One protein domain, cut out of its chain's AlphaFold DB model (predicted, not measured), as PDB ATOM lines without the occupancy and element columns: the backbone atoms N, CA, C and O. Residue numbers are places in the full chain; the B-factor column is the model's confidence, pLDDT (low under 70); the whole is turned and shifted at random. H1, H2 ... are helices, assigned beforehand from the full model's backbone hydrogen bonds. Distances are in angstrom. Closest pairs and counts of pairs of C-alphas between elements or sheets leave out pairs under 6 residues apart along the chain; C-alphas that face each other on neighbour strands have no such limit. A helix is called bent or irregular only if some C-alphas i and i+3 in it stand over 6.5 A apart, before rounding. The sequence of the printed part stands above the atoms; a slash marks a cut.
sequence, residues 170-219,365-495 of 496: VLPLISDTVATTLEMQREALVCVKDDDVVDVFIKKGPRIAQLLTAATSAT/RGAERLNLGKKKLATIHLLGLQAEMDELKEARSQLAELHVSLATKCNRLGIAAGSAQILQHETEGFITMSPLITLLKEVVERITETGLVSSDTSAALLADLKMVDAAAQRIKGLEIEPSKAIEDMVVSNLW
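This is residues 170 to 219 and 365 to 495 of the 496 residues of a protein of Allomyces macrogynus (strain ATCC 38327) (UniProt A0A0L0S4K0). Five helical rods, H1, H2b, the last part of H3, H5 and H6, stand side by side in an up-and-down bundle, each running against the one before it in the chain. From this body the first part of the very long helix H3, residues 365 to 393, sticks out as a bare arm, while the short helices H4 and H7 pack on each other near the end away from the arm. The printed part has 181 residues, with seven named helices, H1 to H7 in order, and no named strand; the class is all helix. With a radius of gyration of the C-alphas of 23.9 A it is only just extended, close to loose, and the arm gives much of the length in its spans of 92 by 37 by 22 A.

H1, residues 170 to 190, forms a helical hairpin with H2a, residues 194 to 203; the closest C-alphas, of Ala 188 and Val 197, are 5.0 A apart, and H1 touches H2a with residues 184 to 188 alone. H2, residues 194 to 219, was assigned as one helix by its hydrogen bonds but is bent: C-alphas 203 and 206 are 6.9 A apart. Its arm H2b, residues 206 to 219, touches H1 at a shallow tilt of 15 degrees, opposite ways, closest at the C-alphas of Val 170 and Ala 215, 5.1 A. H3, residues 365 to 412, touches H2b with residues 399 to 410 alone, closest at Leu 406 and Thr 216, C-alphas 6.1 A apart. H5, residues 434 to 450, touches H3, with the closest C-alphas, of Thr 450 and Gln 398, 5.6 A apart; H3 touches H5 with residues 398 to 410 alone. H6, residues 455 to 476, forms a helical hairpin with H5 at a shallow tilt of 12 degrees, closest at the C-alphas of Ser 458 and Thr 448, 5.4 A. H6 also touches H1, the same way, with the closest C-alphas, of Val 468 and Leu 182, 5.8 A apart. H7, residues 484 to 493, touches H4, residues 420 to 424, closest at the C-alphas of Val 490 and Ala 420, 6.6 A. In H1, H2a, H2b, H3, H4, H5, H6 and H7 every O i to N i+4 pair is within hydrogen-bond range.

H1 begins at C-alpha 170 (215.400, 162.387, 165.893) and is 31.0 A long; H2a and H2b measure 14.6 A and 20.0 A. H3 runs 68.1 A from C-alpha 365 (168.382, 177.970, 140.333). H4 measures 6.3 A, H5 24.1 A and H6 31.6 A. H7, 14.5 A long, ends at C-alpha 493 (228.982, 161.611, 192.366).

The C-alphas farthest apart, of Arg 365 and Lys 484, are 92.2 A apart. Residues 220 to 364 are not printed, and C-alphas 219 and 365 are 53.0 A apart across this cut. Of the links that are printed whole, none is long. The mean pLDDT of the printed part is 74.0; residues 365 to 389, 391 to 392, 413 to 432 and 479 to 495 are under 70.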
ATOM      1  N   VAL A 170     215.270 163.463 164.897       87.62
ATOM      2  CA  VAL A 170     215.400 162.387 165.893       87.62
ATOM      3  C   VAL A 170     216.442 161.362 165.456       87.62
ATOM      4  O   VAL A 170     217.304 160.975 166.245       87.62
ATOM      5  N   LEU A 171     216.410 160.954 164.186       88.94
ATOM      6  CA  LEU A 171     217.318 159.952 163.635       88.94
ATOM      7  C   LEU A 171     218.808 160.311 163.788       88.94
ATOM      8  O   LEU A 171     219.571 159.412 164.158       88.94
ATOM      9  N   PRO A 172     219.263 161.563 163.568       93.19
ATOM     10  CA  PRO A 172     220.670 161.903 163.755       93.19
ATOM     11  C   PRO A 172     221.102 161.739 165.214       93.19
ATOM     12  O   PRO A 172     222.182 161.225 165.472       93.19
ATOM     13  N   LEU A 173     220.232 162.071 166.178       91.94
ATOM     14  CA  LEU A 173     220.519 161.912 167.608       91.94
ATOM     15  C   LEU A 173     220.666 160.434 167.995       91.94
ATOM     16  O   LEU A 173     221.577 160.075 168.744       91.94
ATOM     17  N   ILE A 174     219.805 159.563 167.463       87.81
ATOM     18  CA  ILE A 174     219.903 158.112 167.678       87.81
ATOM     19  C   ILE A 174     221.165 157.547 167.012       87.81
ATOM     20  O   ILE A 174     221.904 156.793 167.643       87.81
ATOM     21  N   SER A 175     221.455 157.960 165.777       89.25
ATOM     22  CA  SER A 175     222.649 157.530 165.034       89.25
ATOM     23  C   SER A 175     223.935 157.947 165.752       89.25
ATOM     24  O   SER A 175     224.827 157.124 165.958       89.25
ATOM     25  N   ASP A 176     223.998 159.189 166.236       92.25
ATOM     26  CA  ASP A 176     225.106 159.698 167.045       92.25
ATOM     27  C   ASP A 176     225.248 158.924 168.361       92.25
ATOM     28  O   ASP A 176     226.363 158.696 168.831       92.25
ATOM     29  N   THR A 177     224.136 158.483 168.957       89.12
ATOM     30  CA  THR A 177     224.159 157.664 170.177       89.12
ATOM     31  C   THR A 177     224.799 156.299 169.910       89.12
ATOM     32  O   THR A 177     225.672 155.865 170.667       89.12
ATOM     33  N   VAL A 178     224.417 155.635 168.813       88.75
ATOM     34  CA  VAL A 178     225.009 154.356 168.384       88.75
ATOM     35  C   VAL A 178     226.496 154.534 168.065       88.75
ATOM     36  O   VAL A 178     227.328 153.785 168.580       88.75
ATOM     37  N   ALA A 179     226.853 155.570 167.301       91.44
ATOM     38  CA  ALA A 179     228.238 155.876 166.954       91.44
ATOM     39  C   ALA A 179     229.103 156.166 168.193       91.44
ATOM     40  O   ALA A 179     230.203 155.623 168.317       91.44
ATOM     41  N   THR A 180     228.592 156.956 169.143       91.31
ATOM     42  CA  THR A 180     229.278 157.258 170.411       91.31
ATOM     43  C   THR A 180     229.464 155.992 171.250       91.31
ATOM     44  O   THR A 180     230.514 155.804 171.861       91.31
ATOM     45  N   THR A 181     228.482 155.087 171.244       86.94
ATOM     46  CA  THR A 181     228.580 153.797 171.943       86.94
ATOM     47  C   THR A 181     229.656 152.907 171.322       86.94
ATOM     48  O   THR A 181     230.471 152.339 172.049       86.94
ATOM     49  N   LEU A 182     229.724 152.835 169.989       86.81
ATOM     50  CA  LEU A 182     230.783 152.112 169.277       86.81
ATOM     51  C   LEU A 182     232.171 152.691 169.562       86.81
ATOM     52  O   LEU A 182     233.123 151.937 169.749       86.81
ATOM     53  N   GLU A 183     232.305 154.017 169.574       91.94
ATOM     54  CA  GLU A 183     233.565 154.694 169.893       91.94
ATOM     55  C   GLU A 183     234.010 154.376 171.325       91.94
ATOM     56  O   GLU A 183     235.134 153.924 171.528       91.94
ATOM     57  N   MET A 184     233.100 154.501 172.295       90.94
ATOM     58  CA  MET A 184     233.342 154.159 173.697       90.94
ATOM     59  C   MET A 184     233.789 152.698 173.862       90.94
ATOM     60  O   MET A 184     234.770 152.426 174.546       90.94
ATOM     61  N   GLN A 185     233.132 151.750 173.185       85.88
ATOM     62  CA  GLN A 185     233.533 150.338 173.212       85.88
ATOM     63  C   GLN A 185     234.906 150.100 172.567       85.88
ATOM     64  O   GLN A 185     235.682 149.279 173.053       85.88
ATOM     65  N   ARG A 186     235.228 150.800 171.472       90.62
ATOM     66  CA  ARG A 186     236.545 150.703 170.819       90.62
ATOM     67  C   ARG A 186     237.657 151.243 171.709       90.62
ATOM     68  O   ARG A 186     238.697 150.601 171.791       90.62
ATOM     69  N   GLU A 187     237.442 152.385 172.356       93.12
ATOM     70  CA  GLU A 187     238.397 152.966 173.307       93.12
ATOM     71  C   GLU A 187     238.611 152.021 174.502       93.12
ATOM     72  O   GLU A 187     239.756 151.694 174.820       93.12
ATOM     73  N   ALA A 188     237.532 151.478 175.079       84.44
ATOM     74  CA  ALA A 188     237.608 150.518 176.184       84.44
ATOM     75  C   ALA A 188     238.402 149.248 175.820       84.44
ATOM     76  O   ALA A 188     239.217 148.782 176.607       84.44
ATOM     77  N   LEU A 189     238.231 148.710 174.606       85.81
ATOM     78  CA  LEU A 189     238.952 147.512 174.142       85.81
ATOM     79  C   LEU A 189     240.469 147.710 173.962       85.81
ATOM     80  O   LEU A 189     241.187 146.720 173.827       85.81
ATOM     81  N   VAL A 190     240.952 148.953 173.886       92.00
ATOM     82  CA  VAL A 190     242.386 149.276 173.737       92.00
ATOM     83  C   VAL A 190     243.036 149.589 175.091       92.00
ATOM     84  O   VAL A 190     244.263 149.616 175.193       92.00
ATOM     85  N   CYS A 191     242.234 149.802 176.135       88.12
ATOM     86  CA  CYS A 191     242.723 150.073 177.478       88.12
ATOM     87  C   CYS A 191     243.465 148.857 178.045       88.12
ATOM     88  O   CYS A 191     243.040 147.714 177.888       88.12
ATOM     89  N   VAL A 192     244.599 149.116 178.700       85.38
ATOM     90  CA  VAL A 192     245.430 148.074 179.330       85.38
ATOM     91  C   VAL A 192     245.158 147.989 180.832       85.38
ATOM     92  O   VAL A 192     245.407 146.951 181.439       85.38
ATOM     93  N   LYS A 193     244.672 149.080 181.432       84.94
ATOM     94  CA  LYS A 193     244.356 149.182 182.856       84.94
ATOM     95  C   LYS A 193     242.868 149.431 183.050       84.94
ATOM     96  O   LYS A 193     242.258 150.143 182.254       84.94
ATOM     97  N   ASP A 194     242.337 148.929 184.154       74.25
ATOM     98  CA  ASP A 194     240.923 149.080 184.501       74.25
ATOM     99  C   ASP A 194     240.540 150.556 184.682       74.25
ATOM    100  O   ASP A 194     239.507 150.988 184.180       74.25
ATOM    101  N   ASP A 195     241.411 151.366 185.291       76.69
ATOM    102  CA  ASP A 195     241.164 152.804 185.477       76.69
ATOM    103  C   ASP A 195     241.018 153.558 184.138       76.69
ATOM    104  O   ASP A 195     240.191 154.461 184.026       76.69
ATOM    105  N   ASP A 196     241.742 153.142 183.088       83.31
ATOM    106  CA  ASP A 196     241.630 153.754 181.755       83.31
ATOM    107  C   ASP A 196     240.246 153.461 181.131       83.31
ATOM    108  O   ASP A 196     239.659 154.307 180.454       83.31
ATOM    109  N   VAL A 197     239.694 152.267 181.387       74.38
ATOM    110  CA  VAL A 197     238.346 151.878 180.937       74.38
ATOM    111  C   VAL A 197     237.284 152.732 181.630       74.38
ATOM    112  O   VAL A 197     236.337 153.200 180.992       74.38
ATOM    113  N   VAL A 198     237.449 152.967 182.932       74.25
ATOM    114  CA  VAL A 198     236.549 153.809 183.729       74.25
ATOM    115  C   VAL A 198     236.536 155.243 183.199       74.25
ATOM    116  O   VAL A 198     235.457 155.802 182.984       74.25
ATOM    117  N   ASP A 199     237.702 155.810 182.887       81.62
ATOM    118  CA  ASP A 199     237.821 157.153 182.306       81.62
ATOM    119  C   ASP A 199     237.072 157.287 180.969       81.62
ATOM    120  O   ASP A 199     236.402 158.297 180.717       81.62
ATOM    121  N   VAL A 200     237.121 156.254 180.120       84.94
ATOM    122  CA  VAL A 200     236.352 156.207 178.866       84.94
ATOM    123  C   VAL A 200     234.846 156.279 179.142       84.94
ATOM    124  O   VAL A 200     234.137 157.076 178.511       84.94
ATOM    125  N   PHE A 201     234.346 155.509 180.113       79.56
ATOM    126  CA  PHE A 201     232.928 155.514 180.481       79.56
ATOM    127  C   PHE A 201     232.478 156.846 181.085       79.56
ATOM    128  O   PHE A 201     231.439 157.371 180.678       79.56
ATOM    129  N   ILE A 202     233.273 157.439 181.982       78.25
ATOM    130  CA  ILE A 202     233.000 158.763 182.563       78.25
ATOM    131  C   ILE A 202     232.893 159.819 181.464       78.25
ATOM    132  O   ILE A 202     232.007 160.675 181.490       78.25
ATOM    133  N   LYS A 203     233.786 159.760 180.475       86.19
ATOM    134  CA  LYS A 203     233.865 160.762 179.412       86.19
ATOM    135  C   LYS A 203     232.726 160.648 178.398       86.19
ATOM    136  O   LYS A 203     232.233 161.671 177.923       86.19
ATOM    137  N   LYS A 204     232.326 159.428 178.024       88.62
ATOM    138  CA  LYS A 204     231.378 159.188 176.917       88.62
ATOM    139  C   LYS A 204     229.951 158.889 177.390       88.62
ATOM    140  O   LYS A 204     229.003 159.273 176.703       88.62
ATOM    141  N   GLY A 205     229.771 158.295 178.569       82.50
ATOM    142  CA  GLY A 205     228.461 157.958 179.142       82.50
ATOM    143  C   GLY A 205     227.490 159.147 179.232       82.50
ATOM    144  O   GLY A 205     226.373 159.049 178.712       82.50
ATOM    145  N   PRO A 206     227.893 160.310 179.784       84.25
ATOM    146  CA  PRO A 206     227.039 161.497 179.841       84.25
ATOM    147  C   PRO A 206     226.590 161.993 178.462       84.25
ATOM    148  O   PRO A 206     225.466 162.467 178.311       84.25
ATOM    149  N   ARG A 207     227.438 161.859 177.432       87.56
ATOM    150  CA  ARG A 207     227.095 162.267 176.062       87.56
ATOM    151  C   ARG A 207     226.001 161.379 175.470       87.56
ATOM    152  O   ARG A 207     225.077 161.904 174.857       87.56
ATOM    153  N   ILE A 208     226.083 160.064 175.679       83.62
ATOM    154  CA  ILE A 208     225.059 159.095 175.250       83.62
ATOM    155  C   ILE A 208     223.716 159.418 175.921       83.62
ATOM    156  O   ILE A 208     222.699 159.528 175.239       83.62
ATOM    157  N   ALA A 209     223.722 159.643 177.238       76.38
ATOM    158  CA  ALA A 209     222.532 160.037 177.992       76.38
ATOM    159  C   ALA A 209     221.904 161.331 177.439       76.38
ATOM    160  O   ALA A 209     220.712 161.361 177.142       76.38
ATOM    161  N   GLN A 210     222.715 162.373 177.216       82.94
ATOM    162  CA  GLN A 210     222.261 163.641 176.632       82.94
ATOM    163  C   GLN A 210     221.612 163.463 175.253       82.94
ATOM    164  O   GLN A 210     220.582 164.082 174.987       82.94
ATOM    165  N   LEU A 211     222.194 162.632 174.380       86.12
ATOM    166  CA  LEU A 211     221.655 162.376 173.042       86.12
ATOM    167  C   LEU A 211     220.296 161.663 173.101       86.12
ATOM    168  O   LEU A 211     219.364 162.078 172.413       86.12
ATOM    169  N   LEU A 212     220.142 160.660 173.970       81.44
ATOM    170  CA  LEU A 212     218.869 159.954 174.170       81.44
ATOM    171  C   LEU A 212     217.784 160.859 174.772       81.44
ATOM    172  O   LEU A 212     216.631 160.832 174.330       81.44
ATOM    173  N   THR A 213     218.140 161.706 175.741       79.31
ATOM    174  CA  THR A 213     217.219 162.711 176.294       79.31
ATOM    175  C   THR A 213     216.791 163.716 175.224       79.31
ATOM    176  O   THR A 213     215.603 164.026 175.111       79.31
ATOM    177  N   ALA A 214     217.729 164.187 174.397       82.25
ATOM    178  CA  ALA A 214     217.426 165.085 173.288       82.25
ATOM    179  C   ALA A 214     216.493 164.421 172.260       82.25
ATOM    180  O   ALA A 214     215.509 165.039 171.855       82.25
ATOM    181  N   ALA A 215     216.740 163.156 171.901       81.75
ATOM    182  CA  ALA A 215     215.889 162.388 170.989       81.75
ATOM    183  C   ALA A 215     214.462 162.221 171.542       81.75
ATOM    184  O   ALA A 215     213.478 162.411 170.823       81.75
ATOM    185  N   THR A 216     214.342 161.944 172.843       78.06
ATOM    186  CA  THR A 216     213.049 161.826 173.536       78.06
ATOM    187  C   THR A 216     212.285 163.154 173.523       78.06
ATOM    188  O   THR A 216     211.101 163.183 173.179       78.06
ATOM    189  N   SER A 217     212.960 164.267 173.839       79.19
ATOM    190  CA  SER A 217     212.363 165.611 173.817       79.19
ATOM    191  C   SER A 217     211.940 166.034 172.407       79.19
ATOM    192  O   SER A 217     210.856 166.590 172.228       79.19
ATOM    193  N   ALA A 218     212.756 165.736 171.393       83.81
ATOM    194  CA  ALA A 218     212.422 166.003 169.999       83.81
ATOM    195  C   ALA A 218     211.182 165.215 169.545       83.81
ATOM    196  O   ALA A 218     210.257 165.806 168.991       83.81
ATOM    197  N   THR A 219     211.117 163.918 169.864       77.69
ATOM    198  CA  THR A 219     209.958 163.063 169.548       77.69
ATOM    199  C   THR A 219     208.676 163.587 170.208       77.69
ATOM    200  O   THR A 219     207.633 163.658 169.565       77.69
ATOM    201  N   ARG A 365     167.719 178.900 141.272       41.00
ATOM    202  CA  ARG A 365     168.382 177.970 140.333       41.00
ATOM    203  C   ARG A 365     169.869 178.270 140.187       41.00
ATOM    204  O   ARG A 365     170.685 177.355 140.103       41.00
ATOM    205  N   GLY A 366     170.232 179.549 140.158       51.03
ATOM    206  CA  GLY A 366     171.608 180.020 140.238       51.03
ATOM    207  C   GLY A 366     172.227 179.647 141.581       51.03
ATOM    208  O   GLY A 366     173.309 179.073 141.595       51.03
ATOM    209  N   ALA A 367     171.528 179.879 142.695       47.53
ATOM    210  CA  ALA A 367     171.982 179.519 144.035       47.53
ATOM    211  C   ALA A 367     172.057 178.009 144.236       47.53
ATOM    212  O   ALA A 367     173.067 177.570 144.734       47.53
ATOM    213  N   GLU A 368     171.089 177.205 143.811       45.59
ATOM    214  CA  GLU A 368     171.052 175.738 143.876       45.59
ATOM    215  C   GLU A 368     172.204 175.140 143.087       45.59
ATOM    216  O   GLU A 368     172.873 174.236 143.571       45.59
ATOM    217  N   ARG A 369     172.503 175.675 141.902       49.22
ATOM    218  CA  ARG A 369     173.650 175.234 141.104       49.22
ATOM    219  C   ARG A 369     174.987 175.678 141.700       49.22
ATOM    220  O   ARG A 369     175.932 174.890 141.740       49.22
ATOM    221  N   LEU A 370     175.070 176.909 142.205       56.31
ATOM    222  CA  LEU A 370     176.235 177.410 142.941       56.31
ATOM    223  C   LEU A 370     176.417 176.648 144.267       56.31
ATOM    224  O   LEU A 370     177.544 176.414 144.686       56.31
ATOM    225  N   ASN A 371     175.322 176.229 144.902       56.03
ATOM    226  CA  ASN A 371     175.260 175.483 146.156       56.03
ATOM    227  C   ASN A 371     175.630 174.023 145.925       56.03
ATOM    228  O   ASN A 371     176.435 173.507 146.685       56.03
ATOM    229  N   LEU A 372     175.150 173.385 144.853       55.94
ATOM    230  CA  LEU A 372     175.588 172.056 144.419       55.94
ATOM    231  C   LEU A 372     177.090 172.062 144.142       55.94
ATOM    232  O   LEU A 372     177.814 171.133 144.495       55.94
ATOM    233  N   GLY A 373     177.564 173.156 143.556       57.53
ATOM    234  CA  GLY A 373     178.968 173.346 143.309       57.53
ATOM    235  C   GLY A 373     179.823 173.505 144.564       57.53
ATOM    236  O   GLY A 373     180.779 172.765 144.778       57.53
ATOM    237  N   LYS A 374     179.414 174.421 145.441       63.12
ATOM    238  CA  LYS A 374     180.006 174.617 146.768       63.12
ATOM    239  C   LYS A 374     179.944 173.348 147.618       63.12
ATOM    240  O   LYS A 374     180.870 173.092 148.373       63.12
ATOM    241  N   LYS A 375     178.881 172.551 147.479       63.44
ATOM    242  CA  LYS A 375     178.718 171.256 148.138       63.44
ATOM    243  C   LYS A 375     179.748 170.261 147.627       63.44
ATOM    244  O   LYS A 375     180.465 169.698 148.436       63.44
ATOM    245  N   LYS A 376     179.900 170.116 146.305       61.88
ATOM    246  CA  LYS A 376     180.929 169.250 145.710       61.88
ATOM    247  C   LYS A 376     182.347 169.679 146.108       61.88
ATOM    248  O   LYS A 376     183.164 168.818 146.412       61.88
ATOM    249  N   LEU A 377     182.622 170.986 146.150       60.81
ATOM    250  CA  LEU A 377     183.890 171.542 146.633       60.81
ATOM    251  C   LEU A 377     184.140 171.170 148.097       60.81
ATOM    252  O   LEU A 377     185.199 170.643 148.412       60.81
ATOM    253  N   ALA A 378     183.158 171.403 148.967       64.56
ATOM    254  CA  ALA A 378     183.253 171.031 150.371       64.56
ATOM    255  C   ALA A 378     183.417 169.514 150.535       64.56
ATOM    256  O   ALA A 378     184.228 169.096 151.341       64.56
ATOM    257  N   THR A 379     182.744 168.681 149.733       65.94
ATOM    258  CA  THR A 379     182.942 167.221 149.742       65.94
ATOM    259  C   THR A 379     184.359 166.826 149.328       65.94
ATOM    260  O   THR A 379     184.965 166.007 150.003       65.94
ATOM    261  N   ILE A 380     184.914 167.401 148.255       65.38
ATOM    262  CA  ILE A 380     186.301 167.128 147.835       65.38
ATOM    263  C   ILE A 380     187.286 167.599 148.908       65.38
ATOM    264  O   ILE A 380     188.213 166.870 149.241       65.38
ATOM    265  N   HIS A 381     187.064 168.786 149.479       68.38
ATOM    266  CA  HIS A 381     187.888 169.319 150.563       68.38
ATOM    267  C   HIS A 381     187.823 168.420 151.799       68.38
ATOM    268  O   HIS A 381     188.857 168.100 152.369       68.38
ATOM    269  N   LEU A 382     186.635 167.937 152.162       66.88
ATOM    270  CA  LEU A 382     186.442 166.974 153.245       66.88
ATOM    271  C   LEU A 382     187.140 165.641 152.963       66.88
ATOM    272  O   LEU A 382     187.768 165.107 153.866       66.88
ATOM    273  N   LEU A 383     187.084 165.117 151.734       68.38
ATOM    274  CA  LEU A 383     187.801 163.894 151.354       68.38
ATOM    275  C   LEU A 383     189.323 164.079 151.420       68.38
ATOM    276  O   LEU A 383     190.024 163.194 151.899       68.38
ATOM    277  N   GLY A 384     189.827 165.230 150.970       65.44
ATOM    278  CA  GLY A 384     191.242 165.584 151.076       65.44
ATOM    279  C   GLY A 384     191.704 165.726 152.527       65.44
ATOM    280  O   GLY A 384     192.705 165.130 152.914       65.44
ATOM    281  N   LEU A 385     190.925 166.435 153.353       66.31
ATOM    282  CA  LEU A 385     191.157 166.547 154.797       66.31
ATOM    283  C   LEU A 385     191.100 165.185 155.488       66.31
ATOM    284  O   LEU A 385     191.900 164.932 156.377       66.31
ATOM    285  N   GLN A 386     190.186 164.306 155.079       68.12
ATOM    286  CA  GLN A 386     190.074 162.958 155.623       68.12
ATOM    287  C   GLN A 386     191.321 162.126 155.308       68.12
ATOM    288  O   GLN A 386     191.867 161.508 156.216       68.12
ATOM    289  N   ALA A 387     191.801 162.158 154.061       68.69
ATOM    290  CA  ALA A 387     193.025 161.464 153.666       68.69
ATOM    291  C   ALA A 387     194.250 161.986 154.437       68.69
ATOM    292  O   ALA A 387     194.983 161.195 155.022       68.69
ATOM    293  N   GLU A 388     194.425 163.311 154.520       69.44
ATOM    294  CA  GLU A 388     195.512 163.915 155.306       69.44
ATOM    295  C   GLU A 388     195.390 163.577 156.797       69.44
ATOM    296  O   GLU A 388     196.381 163.318 157.472       69.44
ATOM    297  N   MET A 389     194.174 163.545 157.335       69.31
ATOM    298  CA  MET A 389     193.943 163.198 158.730       69.31
ATOM    299  C   MET A 389     194.251 161.729 159.025       69.31
ATOM    300  O   MET A 389     194.751 161.429 160.106       69.31
ATOM    301  N   ASP A 390     193.972 160.815 158.098       71.75
ATOM    302  CA  ASP A 390     194.325 159.406 158.257       71.75
ATOM    303  C   ASP A 390     195.852 159.207 158.193       71.75
ATOM    304  O   ASP A 390     196.397 158.483 159.029       71.75
ATOM    305  N   GLU A 391     196.563 159.947 157.332       69.19
ATOM    306  CA  GLU A 391     198.036 160.016 157.349       69.19
ATOM    307  C   GLU A 391     198.575 160.583 158.678       69.19
ATOM    308  O   GLU A 391     199.490 160.015 159.279       69.19
ATOM    309  N   LEU A 392     197.985 161.671 159.190       69.06
ATOM    310  CA  LEU A 392     198.379 162.270 160.471       69.06
ATOM    311  C   LEU A 392     198.107 161.341 161.662       69.06
ATOM    312  O   LEU A 392     198.880 161.345 162.619       69.06
ATOM    313  N   LYS A 393     197.029 160.547 161.634       71.00
ATOM    314  CA  LYS A 393     196.726 159.549 162.675       71.00
ATOM    315  C   LYS A 393     197.754 158.430 162.691       71.00
ATOM    316  O   LYS A 393     198.191 158.049 163.775       71.00
ATOM    317  N   GLU A 394     198.134 157.934 161.520       76.50
ATOM    318  CA  GLU A 394     199.158 156.901 161.400       76.50
ATOM    319  C   GLU A 394     200.495 157.413 161.948       76.50
ATOM    320  O   GLU A 394     201.059 156.815 162.866       76.50
ATOM    321  N   ALA A 395     200.934 158.597 161.504       70.31
ATOM    322  CA  ALA A 395     202.147 159.238 162.011       70.31
ATOM    323  C   ALA A 395     202.086 159.481 163.531       70.31
ATOM    324  O   ALA A 395     203.052 159.223 164.251       70.31
ATOM    325  N   ARG A 396     200.936 159.934 164.051       78.88
ATOM    326  CA  ARG A 396     200.706 160.113 165.492       78.88
ATOM    327  C   ARG A 396     200.840 158.796 166.252       78.88
ATOM    328  O   ARG A 396     201.475 158.789 167.301       78.88
ATOM    329  N   SER A 397     200.244 157.712 165.755       76.69
ATOM    330  CA  SER A 397     200.305 156.393 166.395       76.69
ATOM    331  C   SER A 397     201.749 155.900 166.477       76.69
ATOM    332  O   SER A 397     202.225 155.557 167.559       76.69
ATOM    333  N   GLN A 398     202.476 155.973 165.358       78.94
ATOM    334  CA  GLN A 398     203.886 155.589 165.273       78.94
ATOM    335  C   GLN A 398     204.765 156.413 166.233       78.94
ATOM    336  O   GLN A 398     205.556 155.852 166.997       78.94
ATOM    337  N   LEU A 399     204.592 157.741 166.263       74.50
ATOM    338  CA  LEU A 399     205.332 158.633 167.165       74.50
ATOM    339  C   LEU A 399     204.978 158.416 168.642       74.50
ATOM    340  O   LEU A 399     205.864 158.474 169.494       74.50
ATOM    341  N   ALA A 400     203.706 158.169 168.962       75.56
ATOM    342  CA  ALA A 400     203.260 157.922 170.330       75.56
ATOM    343  C   ALA A 400     203.850 156.620 170.884       75.56
ATOM    344  O   ALA A 400     204.368 156.607 172.001       75.56
ATOM    345  N   GLU A 401     203.836 155.542 170.096       78.56
ATOM    346  CA  GLU A 401     204.464 154.278 170.481       78.56
ATOM    347  C   GLU A 401     205.970 154.428 170.711       78.56
ATOM    348  O   GLU A 401     206.504 153.925 171.706       78.56
ATOM    349  N   LEU A 402     206.654 155.151 169.820       78.62
ATOM    350  CA  LEU A 402     208.079 155.419 169.967       78.62
ATOM    351  C   LEU A 402     208.368 156.264 171.212       78.62
ATOM    352  O   LEU A 402     209.279 155.938 171.973       78.62
ATOM    353  N   HIS A 403     207.582 157.315 171.454       79.31
ATOM    354  CA  HIS A 403     207.738 158.174 172.623       79.31
ATOM    355  C   HIS A 403     207.559 157.391 173.929       79.31
ATOM    356  O   HIS A 403     208.399 157.499 174.821       79.31
ATOM    357  N   VAL A 404     206.517 156.559 174.028       78.25
ATOM    358  CA  VAL A 404     206.277 155.704 175.201       78.25
ATOM    359  C   VAL A 404     207.437 154.735 175.416       78.25
ATOM    360  O   VAL A 404     207.887 154.571 176.553       78.25
ATOM    361  N   SER A 405     207.952 154.122 174.345       79.69
ATOM    362  CA  SER A 405     209.116 153.234 174.417       79.69
ATOM    363  C   SER A 405     210.351 153.980 174.934       79.69
ATOM    364  O   SER A 405     210.919 153.596 175.958       79.69
ATOM    365  N   LEU A 406     210.711 155.106 174.304       74.69
ATOM    366  CA  LEU A 406     211.853 155.933 174.697       74.69
ATOM    367  C   LEU A 406     211.742 156.407 176.148       74.69
ATOM    368  O   LEU A 406     212.670 156.196 176.925       74.69
ATOM    369  N   ALA A 407     210.604 156.984 176.541       74.75
ATOM    370  CA  ALA A 407     210.389 157.499 177.889       74.75
ATOM    371  C   ALA A 407     210.468 156.381 178.941       74.75
ATOM    372  O   ALA A 407     211.214 156.492 179.913       74.75
ATOM    373  N   THR A 408     209.759 155.267 178.729       77.94
ATOM    374  CA  THR A 408     209.744 154.140 179.676       77.94
ATOM    375  C   THR A 408     211.138 153.554 179.860       77.94
ATOM    376  O   THR A 408     211.560 153.272 180.985       77.94
ATOM    377  N   LYS A 409     211.867 153.356 178.761       79.88
ATOM    378  CA  LYS A 409     213.166 152.690 178.792       79.88
ATOM    379  C   LYS A 409     214.281 153.618 179.280       79.88
ATOM    380  O   LYS A 409     215.105 153.181 180.081       79.88
ATOM    381  N   CYS A 410     214.262 154.901 178.908       71.94
ATOM    382  CA  CYS A 410     215.199 155.888 179.451       71.94
ATOM    383  C   CYS A 410     215.007 156.087 180.961       71.94
ATOM    384  O   CYS A 410     215.992 156.179 181.695       71.94
ATOM    385  N   ASN A 411     213.758 156.081 181.441       71.69
ATOM    386  CA  ASN A 411     213.460 156.174 182.871       71.69
ATOM    387  C   ASN A 411     213.952 154.943 183.646       71.69
ATOM    388  O   ASN A 411     214.512 155.099 184.727       71.69
ATOM    389  N   ARG A 412     213.813 153.727 183.092       70.88
ATOM    390  CA  ARG A 412     214.336 152.493 183.717       70.88
ATOM    391  C   ARG A 412     215.849 152.507 183.930       70.88
ATOM    392  O   ARG A 412     216.316 151.898 184.880       70.88
ATOM    393  N   LEU A 413     216.595 153.172 183.053       63.75
ATOM    394  CA  LEU A 413     218.052 153.294 183.165       63.75
ATOM    395  C   LEU A 413     218.505 154.436 184.075       63.75
ATOM    396  O   LEU A 413     219.706 154.661 184.206       63.75
ATOM    397  N   GLY A 414     217.571 155.197 184.649       61.16
ATOM    398  CA  GLY A 414     217.932 156.358 185.447       61.16
ATOM    399  C   GLY A 414     218.593 157.465 184.633       61.16
ATOM    400  O   GLY A 414     219.269 158.308 185.209       61.16
ATOM    401  N   ILE A 415     218.408 157.506 183.306       62.50
ATOM    402  CA  ILE A 415     219.018 158.545 182.454       62.50
ATOM    403  C   ILE A 415     218.580 159.945 182.920       62.50
ATOM    404  O   ILE A 415     219.377 160.880 182.900       62.50
ATOM    405  N   ALA A 416     217.348 160.075 183.422       52.44
ATOM    406  CA  ALA A 416     216.834 161.303 184.027       52.44
ATOM    407  C   ALA A 416     217.454 161.638 185.404       52.44
ATOM    408  O   ALA A 416     217.457 162.800 185.798       52.44
ATOM    409  N   ALA A 417     217.997 160.646 186.118       49.38
ATOM    410  CA  ALA A 417     218.659 160.797 187.417       49.38
ATOM    411  C   ALA A 417     220.179 161.051 187.301       49.38
ATOM    412  O   ALA A 417     220.867 161.152 188.315       49.38
ATOM    413  N   GLY A 418     220.703 161.185 186.076       48.97
ATOM    414  CA  GLY A 418     222.126 161.359 185.799       48.97
ATOM    415  C   GLY A 418     222.854 160.031 185.561       48.97
ATOM    416  O   GLY A 418     222.431 158.962 185.993       48.97
ATOM    417  N   SER A 419     223.988 160.105 184.860       52.25
ATOM    418  CA  SER A 419     224.826 158.975 184.414       52.25
ATOM    419  C   SER A 419     225.270 157.993 185.514       52.25
ATOM    420  O   SER A 419     225.767 156.916 185.192       52.25
ATOM    421  N   ALA A 420     225.068 158.325 186.791       47.12
ATOM    422  CA  ALA A 420     225.443 157.505 187.938       47.12
ATOM    423  C   ALA A 420     224.679 156.167 188.021       47.12
ATOM    424  O   ALA A 420     225.283 155.166 188.396       47.12
ATOM    425  N   GLN A 421     223.398 156.102 187.625       51.81
ATOM    426  CA  GLN A 421     222.606 154.862 187.737       51.81
ATOM    427  C   GLN A 421     222.937 153.799 186.680       51.81
ATOM    428  O   GLN A 421     222.848 152.607 186.969       51.81
ATOM    429  N   ILE A 422     223.397 154.207 185.491       50.94
ATOM    430  CA  ILE A 422     223.832 153.277 184.429       50.94
ATOM    431  C   ILE A 422     225.033 152.441 184.899       50.94
ATOM    432  O   ILE A 422     225.176 151.294 184.491       50.94
ATOM    433  N   LEU A 423     225.862 153.003 185.784       51.69
ATOM    434  CA  LEU A 423     227.054 152.360 186.343       51.69
ATOM    435  C   LEU A 423     226.795 151.684 187.701       51.69
ATOM    436  O   LEU A 423     227.645 150.946 188.184       51.69
ATOM    437  N   GLN A 424     225.639 151.928 188.326       51.50
ATOM    438  CA  GLN A 424     225.302 151.415 189.662       51.50
ATOM    439  C   GLN A 424     224.703 150.003 189.639       51.50
ATOM    440  O   GLN A 424     224.669 149.327 190.668       51.50
ATOM    441  N   HIS A 425     224.243 149.534 188.479       47.06
ATOM    442  CA  HIS A 425     223.782 148.163 188.306       47.06
ATOM    443  C   HIS A 425     224.953 147.233 187.980       47.06
ATOM    444  O   HIS A 425     225.156 146.891 186.825       47.06
ATOM    445  N   GLU A 426     225.687 146.823 189.014       48.19
ATOM    446  CA  GLU A 426     226.161 145.444 189.207       48.19
ATOM    447  C   GLU A 426     226.861 145.324 190.569       48.19
ATOM    448  O   GLU A 426     228.049 145.580 190.737       48.19
ATOM    449  N   THR A 427     226.107 144.880 191.574       43.28
ATOM    450  CA  THR A 427     226.596 144.509 192.915       43.28
ATOM    451  C   THR A 427     227.496 143.260 192.921       43.28
ATOM    452  O   THR A 427     227.836 142.762 193.989       43.28
ATOM    453  N   GLU A 428     227.865 142.737 191.748       47.41
ATOM    454  CA  GLU A 428     228.652 141.506 191.570       47.41
ATOM    455  C   GLU A 428     230.040 141.747 190.948       47.41
ATOM    456  O   GLU A 428     230.767 140.790 190.693       47.41
ATOM    457  N   GLY A 429     230.453 143.009 190.775       50.09
ATOM    458  CA  GLY A 429     231.853 143.345 190.513       50.09
ATOM    459  C   GLY A 429     232.283 143.411 189.046       50.09
ATOM    460  O   GLY A 429     233.478 143.472 188.796       50.09
ATOM    461  N   PHE A 430     231.367 143.458 188.077       53.34
ATOM    462  CA  PHE A 430     231.721 143.732 186.680       53.34
ATOM    463  C   PHE A 430     230.995 144.989 186.185       53.34
ATOM    464  O   PHE A 430     229.829 145.217 186.484       53.34
ATOM    465  N   ILE A 431     231.677 145.850 185.426       57.25
ATOM    466  CA  ILE A 431     230.983 146.892 184.659       57.25
ATOM    467  C   ILE A 431     230.463 146.217 183.393       57.25
ATOM    468  O   ILE A 431     231.236 145.987 182.459       57.25
ATOM    469  N   THR A 432     229.164 145.916 183.315       65.88
ATOM    470  CA  THR A 432     228.572 145.486 182.044       65.88
ATOM    471  C   THR A 432     227.801 146.614 181.375       65.88
ATOM    472  O   THR A 432     226.891 147.229 181.918       65.88
ATOM    473  N   MET A 433     228.115 146.839 180.101       71.94
ATOM    474  CA  MET A 433     227.349 147.734 179.226       71.94
ATOM    475  C   MET A 433     226.008 147.135 178.785       71.94
ATOM    476  O   MET A 433     225.293 147.729 177.976       71.94
ATOM    477  N   SER A 434     225.672 145.948 179.294       78.75
ATOM    478  CA  SER A 434     224.516 145.156 178.885       78.75
ATOM    479  C   SER A 434     223.196 145.936 178.965       78.75
ATOM    480  O   SER A 434     222.445 145.896 177.986       78.75
ATOM    481  N   PRO A 435     222.910 146.721 180.030       78.44
ATOM    482  CA  PRO A 435     221.671 147.495 180.106       78.44
ATOM    483  C   PRO A 435     221.563 148.569 179.014       78.44
ATOM    484  O   PRO A 435     220.511 148.707 178.389       78.44
ATOM    485  N   LEU A 436     222.654 149.295 178.733       78.56
ATOM    486  CA  LEU A 436     222.670 150.326 177.692       78.56
ATOM    487  C   LEU A 436     222.543 149.718 176.292       78.56
ATOM    488  O   LEU A 436     221.814 150.241 175.456       78.56
ATOM    489  N   ILE A 437     223.242 148.616 176.025       83.25
ATOM    490  CA  ILE A 437     223.192 147.951 174.719       83.25
ATOM    491  C   ILE A 437     221.805 147.363 174.475       83.25
ATOM    492  O   ILE A 437     221.256 147.528 173.391       83.25
ATOM    493  N   THR A 438     221.212 146.744 175.499       85.00
ATOM    494  CA  THR A 438     219.840 146.229 175.436       85.00
ATOM    495  C   THR A 438     218.854 147.358 175.147       85.00
ATOM    496  O   THR A 438     218.012 147.208 174.270       85.00
ATOM    497  N   LEU A 439     218.999 148.515 175.804       82.56
ATOM    498  CA  LEU A 439     218.202 149.700 175.486       82.56
ATOM    499  C   LEU A 439     218.378 150.123 174.029       82.56
ATOM    500  O   LEU A 439     217.387 150.302 173.329       82.56
ATOM    501  N   LEU A 440     219.617 150.332 173.579       83.94
ATOM    502  CA  LEU A 440     219.887 150.805 172.220       83.94
ATOM    503  C   LEU A 440     219.317 149.847 171.183       83.94
ATOM    504  O   LEU A 440     218.753 150.288 170.186       83.94
ATOM    505  N   LYS A 441     219.409 148.549 171.459       89.62
ATOM    506  CA  LYS A 441     218.814 147.505 170.643       89.62
ATOM    507  C   LYS A 441     217.307 147.632 170.556       89.62
ATOM    508  O   LYS A 441     216.789 147.756 169.455       89.62
ATOM    509  N   GLU A 442     216.626 147.693 171.693       87.00
ATOM    510  CA  GLU A 442     215.171 147.846 171.737       87.00
ATOM    511  C   GLU A 442     214.706 149.153 171.072       87.00
ATOM    512  O   GLU A 442     213.689 149.167 170.383       87.00
ATOM    513  N   VAL A 443     215.446 150.255 171.247       82.56
ATOM    514  CA  VAL A 443     215.137 151.548 170.618       82.56
ATOM    515  C   VAL A 443     215.294 151.472 169.102       82.56
ATOM    516  O   VAL A 443     214.391 151.893 168.381       82.56
ATOM    517  N   VAL A 444     216.408 150.926 168.607       88.69
ATOM    518  CA  VAL A 444     216.653 150.776 167.167       88.69
ATOM    519  C   VAL A 444     215.640 149.820 166.546       88.69
ATOM    520  O   VAL A 444     215.026 150.173 165.545       88.69
ATOM    521  N   GLU A 445     215.407 148.655 167.156       90.94
ATOM    522  CA  GLU A 445     214.397 147.692 166.705       90.94
ATOM    523  C   GLU A 445     213.022 148.365 166.622       90.94
ATOM    524  O   GLU A 445     212.382 148.314 165.571       90.94
ATOM    525  N   ARG A 446     212.621 149.127 167.650       87.06
ATOM    526  CA  ARG A 446     211.342 149.847 167.636       87.06
ATOM    527  C   ARG A 446     211.260 150.897 166.531       87.06
ATOM    528  O   ARG A 446     210.239 150.979 165.858       87.06
ATOM    529  N   ILE A 447     212.320 151.676 166.305       83.81
ATOM    530  CA  ILE A 447     212.368 152.642 165.195       83.81
ATOM    531  C   ILE A 447     212.193 151.916 163.856       83.81
ATOM    532  O   ILE A 447     211.402 152.358 163.025       83.81
ATOM    533  N   THR A 448     212.853 150.771 163.660       89.12
ATOM    534  CA  THR A 448     212.702 149.992 162.422       89.12
ATOM    535  C   THR A 448     211.308 149.378 162.258       89.12
ATOM    536  O   THR A 448     210.795 149.344 161.142       89.12
ATOM    537  N   GLU A 449     210.661 148.954 163.349       89.56
ATOM    538  CA  GLU A 449     209.287 148.426 163.343       89.56
ATOM    539  C   GLU A 449     208.248 149.493 162.983       89.56
ATOM    540  O   GLU A 449     207.279 149.191 162.293       89.56
ATOM    541  N   THR A 450     208.447 150.739 163.430       83.38
ATOM    542  CA  THR A 450     207.484 151.830 163.190       83.38
ATOM    543  C   THR A 450     207.392 152.265 161.728       83.38
ATOM    544  O   THR A 450     206.447 152.957 161.369       83.38
ATOM    545  N   GLY A 451     208.367 151.913 160.882       85.69
ATOM    546  CA  GLY A 451     208.408 152.371 159.489       85.69
ATOM    547  C   GLY A 451     208.698 153.870 159.319       85.69
ATOM    548  O   GLY A 451     208.621 154.371 158.202       85.69
ATOM    549  N   LEU A 452     209.080 154.574 160.395       82.38
ATOM    550  CA  LEU A 452     209.433 156.004 160.390       82.38
ATOM    551  C   LEU A 452     210.740 156.324 159.645       82.38
ATOM    552  O   LEU A 452     211.121 157.485 159.539       82.38
ATOM    553  N   VAL A 453     211.463 155.306 159.189       87.44
ATOM    554  CA  VAL A 453     212.741 155.431 158.488       87.44
ATOM    555  C   VAL A 453     212.751 154.527 157.263       87.44
ATOM    556  O   VAL A 453     212.128 153.462 157.245       87.44
ATOM    557  N   SER A 454     213.498 154.930 156.232       88.81
ATOM    558  CA  SER A 454     213.636 154.126 155.015       88.81
ATOM    559  C   SER A 454     214.212 152.731 155.304       88.81
ATOM    560  O   SER A 454     214.955 152.532 156.269       88.81
ATOM    561  N   SER A 455     213.913 151.757 154.439       88.75
ATOM    562  CA  SER A 455     214.451 150.392 154.547       88.75
ATOM    563  C   SER A 455     215.979 150.355 154.611       88.75
ATOM    564  O   SER A 455     216.548 149.572 155.371       88.75
ATOM    565  N   ASP A 456     216.638 151.223 153.845       90.38
ATOM    566  CA  ASP A 456     218.097 151.282 153.751       90.38
ATOM    567  C   ASP A 456     218.700 151.845 155.042       90.38
ATOM    568  O   ASP A 456     219.672 151.306 155.574       90.38
ATOM    569  N   THR A 457     218.072 152.884 155.600       89.31
ATOM    570  CA  THR A 457     218.433 153.455 156.902       89.31
ATOM    571  C   THR A 457     218.241 152.442 158.031       89.31
ATOM    572  O   THR A 457     219.134 152.272 158.858       89.31
ATOM    573  N   SER A 458     217.113 151.724 158.045       91.25
ATOM    574  CA  SER A 458     216.854 150.640 159.001       91.25
ATOM    575  C   SER A 458     217.929 149.558 158.938       91.25
ATOM    576  O   SER A 458     218.452 149.131 159.967       91.25
ATOM    577  N   ALA A 459     218.300 149.131 157.727       92.94
ATOM    578  CA  ALA A 459     219.340 148.128 157.530       92.94
ATOM    579  C   ALA A 459     220.709 148.605 158.044       92.94
ATOM    580  O   ALA A 459     221.427 147.818 158.664       92.94
ATOM    581  N   ALA A 460     221.050 149.881 157.830       92.50
ATOM    582  CA  ALA A 460     222.282 150.480 158.340       92.50
ATOM    583  C   ALA A 460     222.313 150.514 159.878       92.50
ATOM    584  O   ALA A 460     223.266 150.015 160.475       92.50
ATOM    585  N   LEU A 461     221.244 150.993 160.527       90.12
ATOM    586  CA  LEU A 461     221.151 151.028 161.994       90.12
ATOM    587  C   LEU A 461     221.266 149.631 162.619       90.12
ATOM    588  O   LEU A 461     221.982 149.440 163.602       90.12
ATOM    589  N   LEU A 462     220.597 148.632 162.036       93.69
ATOM    590  CA  LEU A 462     220.677 147.247 162.505       93.69
ATOM    591  C   LEU A 462     222.072 146.640 162.300       93.69
ATOM    592  O   LEU A 462     222.495 145.792 163.089       93.69
ATOM    593  N   ALA A 463     222.794 147.041 161.250       93.38
ATOM    594  CA  ALA A 463     224.174 146.618 161.035       93.38
ATOM    595  C   ALA A 463     225.114 147.214 162.095       93.38
ATOM    596  O   ALA A 463     225.889 146.468 162.699       93.38
ATOM    597  N   ASP A 464     224.990 148.511 162.385       91.06
ATOM    598  CA  ASP A 464     225.778 149.178 163.425       91.06
ATOM    599  C   ASP A 464     225.492 148.590 164.812       91.06
ATOM    600  O   ASP A 464     226.412 148.319 165.586       91.06
ATOM    601  N   LEU A 465     224.229 148.278 165.107       90.62
ATOM    602  CA  LEU A 465     223.842 147.630 166.355       90.62
ATOM    603  C   LEU A 465     224.450 146.224 166.505       90.62
ATOM    604  O   LEU A 465     224.907 145.861 167.588       90.62
ATOM    605  N   LYS A 466     224.536 145.439 165.423       92.44
ATOM    606  CA  LYS A 466     225.256 144.152 165.448       92.44
ATOM    607  C   LYS A 466     226.738 144.335 165.774       92.44
ATOM    608  O   LYS A 466     227.324 143.479 166.435       92.44
ATOM    609  N   MET A 467     227.346 145.436 165.330       90.44
ATOM    610  CA  MET A 467     228.723 145.768 165.697       90.44
ATOM    611  C   MET A 467     228.838 146.132 167.184       90.44
ATOM    612  O   MET A 467     229.798 145.695 167.821       90.44
ATOM    613  N   VAL A 468     227.857 146.856 167.740       87.69
ATOM    614  CA  VAL A 468     227.776 147.167 169.181       87.69
ATOM    615  C   VAL A 468     227.666 145.885 170.012       87.69
ATOM    616  O   VAL A 468     228.431 145.706 170.962       87.69
ATOM    617  N   ASP A 469     226.768 144.968 169.633       87.81
ATOM    618  CA  ASP A 469     226.589 143.664 170.293       87.81
ATOM    619  C   ASP A 469     227.893 142.845 170.245       87.81
ATOM    620  O   ASP A 469     228.349 142.315 171.261       87.81
ATOM    621  N   ALA A 470     228.548 142.773 169.080       88.38
ATOM    622  CA  ALA A 470     229.797 142.031 168.921       88.38
ATOM    623  C   ALA A 470     230.947 142.616 169.762       88.38
ATOM    624  O   ALA A 470     231.717 141.864 170.365       88.38
ATOM    625  N   ALA A 471     231.075 143.944 169.823       83.31
ATOM    626  CA  ALA A 471     232.086 144.606 170.643       83.31
ATOM    627  C   ALA A 471     231.826 144.402 172.143       83.31
ATOM    628  O   ALA A 471     232.762 144.131 172.893       83.31
ATOM    629  N   ALA A 472     230.564 144.426 172.569       82.38
ATOM    630  CA  ALA A 472     230.180 144.159 173.948       82.38
ATOM    631  C   ALA A 472     230.553 142.752 174.419       82.38
ATOM    632  O   ALA A 472     231.084 142.591 175.516       82.38
ATOM    633  N   GLN A 473     230.320 141.734 173.582       85.06
ATOM    634  CA  GLN A 473     230.712 140.357 173.902       85.06
ATOM    635  C   GLN A 473     232.231 140.219 174.053       85.06
ATOM    636  O   GLN A 473     232.699 139.445 174.884       85.06
ATOM    637  N   ARG A 474     233.010 140.995 173.289       84.44
ATOM    638  CA  ARG A 474     234.471 141.038 173.437       84.44
ATOM    639  C   ARG A 474     234.892 141.704 174.745       84.44
ATOM    640  O   ARG A 474     235.765 141.163 175.409       84.44
ATOM    641  N   ILE A 475     234.261 142.822 175.120       76.44
ATOM    642  CA  ILE A 475     234.524 143.511 176.397       76.44
ATOM    643  C   ILE A 475     234.176 142.603 177.575       76.44
ATOM    644  O   ILE A 475     234.957 142.508 178.505       76.44
ATOM    645  N   LYS A 476     233.060 141.868 177.509       76.88
ATOM    646  CA  LYS A 476     232.668 140.907 178.552       76.88
ATOM    647  C   LYS A 476     233.714 139.804 178.781       76.88
ATOM    648  O   LYS A 476     233.771 139.241 179.865       76.88
ATOM    649  N   GLY A 477     234.508 139.474 177.762       76.25
ATOM    650  CA  GLY A 477     235.618 138.524 177.873       76.25
ATOM    651  C   GLY A 477     236.904 139.117 178.457       76.25
ATOM    652  O   GLY A 477     237.828 138.360 178.739       76.25
ATOM    653  N   LEU A 478     236.986 140.442 178.618       70.88
ATOM    654  CA  LEU A 478     238.018 141.087 179.420       70.88
ATOM    655  C   LEU A 478     237.549 140.960 180.874       70.88
ATOM    656  O   LEU A 478     236.604 141.632 181.275       70.88
ATOM    657  N   GLU A 479     238.130 140.041 181.643       61.31
ATOM    658  CA  GLU A 479     237.885 139.923 183.087       61.31
ATOM    659  C   GLU A 479     238.440 141.177 183.790       61.31
ATOM    660  O   GLU A 479     239.554 141.174 184.302       61.31
ATOM    661  N   ILE A 480     237.691 142.281 183.732       62.41
ATOM    662  CA  ILE A 480     238.007 143.539 184.413       62.41
ATOM    663  C   ILE A 480     237.618 143.337 185.876       62.41
ATOM    664  O   ILE A 480     236.427 143.239 186.184       62.41
ATOM    665  N   GLU A 481     238.606 143.230 186.767       56.81
ATOM    666  CA  GLU A 481     238.337 143.228 188.204       56.81
ATOM    667  C   GLU A 481     237.710 144.578 188.593       56.81
ATOM    668  O   GLU A 481     238.083 145.622 188.047       56.81
ATOM    669  N   PRO A 482     236.746 144.599 189.527       56.16
ATOM    670  CA  PRO A 482     236.143 145.844 189.973       56.16
ATOM    671  C   PRO A 482     237.221 146.717 190.622       56.16
ATOM    672  O   PRO A 482     237.658 146.480 191.749       56.16
ATOM    673  N   SER A 483     237.674 147.732 189.887       55.19
ATOM    674  CA  SER A 483     238.611 148.726 190.393       55.19
ATOM    675  C   SER A 483     237.941 149.527 191.512       55.19
ATOM    676  O   SER A 483     236.827 150.039 191.372       55.19
ATOM    677  N   LYS A 484     238.658 149.686 192.628       56.81
ATOM    678  CA  LYS A 484     238.274 150.532 193.768       56.81
ATOM    679  C   LYS A 484     237.934 151.975 193.346       56.81
ATOM    680  O   LYS A 484     237.143 152.636 194.010       56.81
ATOM    681  N   ALA A 485     238.474 152.447 192.217       53.41
ATOM    682  CA  ALA A 485     238.166 153.763 191.665       53.41
ATOM    683  C   ALA A 485     236.700 153.897 191.209       53.41
ATOM    684  O   ALA A 485     236.143 154.991 191.264       53.41
ATOM    685  N   ILE A 486     236.048 152.797 190.809       53.31
ATOM    686  CA  ILE A 486     234.626 152.781 190.428       53.31
ATOM    687  C   ILE A 486     233.750 152.964 191.667       53.31
ATOM    688  O   ILE A 486     232.827 153.779 191.647       53.31
ATOM    689  N   GLU A 487     234.062 152.250 192.754       54.59
ATOM    690  CA  GLU A 487     233.382 152.418 194.044       54.59
ATOM    691  C   GLU A 487     233.528 153.860 194.548       54.59
ATOM    692  O   GLU A 487     232.530 154.506 194.874       54.59
ATOM    693  N   ASP A 488     234.747 154.407 194.520       56.28
ATOM    694  CA  ASP A 488     235.027 155.778 194.957       56.28
ATOM    695  C   ASP A 488     234.324 156.828 194.067       56.28
ATOM    696  O   ASP A 488     233.819 157.840 194.567       56.28
ATOM    697  N   MET A 489     234.210 156.586 192.756       53.31
ATOM    698  CA  MET A 489     233.488 157.462 191.829       53.31
ATOM    699  C   MET A 489     231.974 157.447 192.082       53.31
ATOM    700  O   MET A 489     231.362 158.518 192.133       53.31
ATOM    701  N   VAL A 490     231.368 156.266 192.263       53.44
ATOM    702  CA  VAL A 490     229.938 156.133 192.598       53.44
ATOM    703  C   VAL A 490     229.641 156.858 193.903       53.44
ATOM    704  O   VAL A 490     228.657 157.593 193.983       53.44
ATOM    705  N   VAL A 491     230.519 156.710 194.897       54.19
ATOM    706  CA  VAL A 491     230.404 157.446 196.153       54.19
ATOM    707  C   VAL A 491     230.500 158.946 195.880       54.19
ATOM    708  O   VAL A 491     229.578 159.653 196.251       54.19
ATOM    709  N   SER A 492     231.526 159.448 195.187       51.69
ATOM    710  CA  SER A 492     231.740 160.895 194.990       51.69
ATOM    711  C   SER A 492     230.630 161.625 194.214       51.69
ATOM    712  O   SER A 492     230.256 162.730 194.605       51.69
ATOM    713  N   ASN A 493     230.054 161.010 193.174       45.31
ATOM    714  CA  ASN A 493     228.982 161.611 192.366       45.31
ATOM    715  C   ASN A 493     227.599 161.563 193.040       45.31
ATOM    716  O   ASN A 493     226.689 162.239 192.580       45.31
ATOM    717  N   LEU A 494     227.419 160.795 194.121       43.69
ATOM    718  CA  LEU A 494     226.200 160.850 194.942       43.69
ATOM    719  C   LEU A 494     226.159 162.084 195.865       43.69
ATOM    720  O   LEU A 494     225.097 162.398 196.400       43.69
ATOM    721  N   TRP A 495     227.292 162.769 196.066       41.06
ATOM    722  CA  TRP A 495     227.417 163.929 196.963       41.06
ATOM    723  C   TRP A 495     227.504 165.283 196.240       41.06
ATOM    724  O   TRP A 495     227.512 166.315 196.918       41.06
TER     725      TRP A 495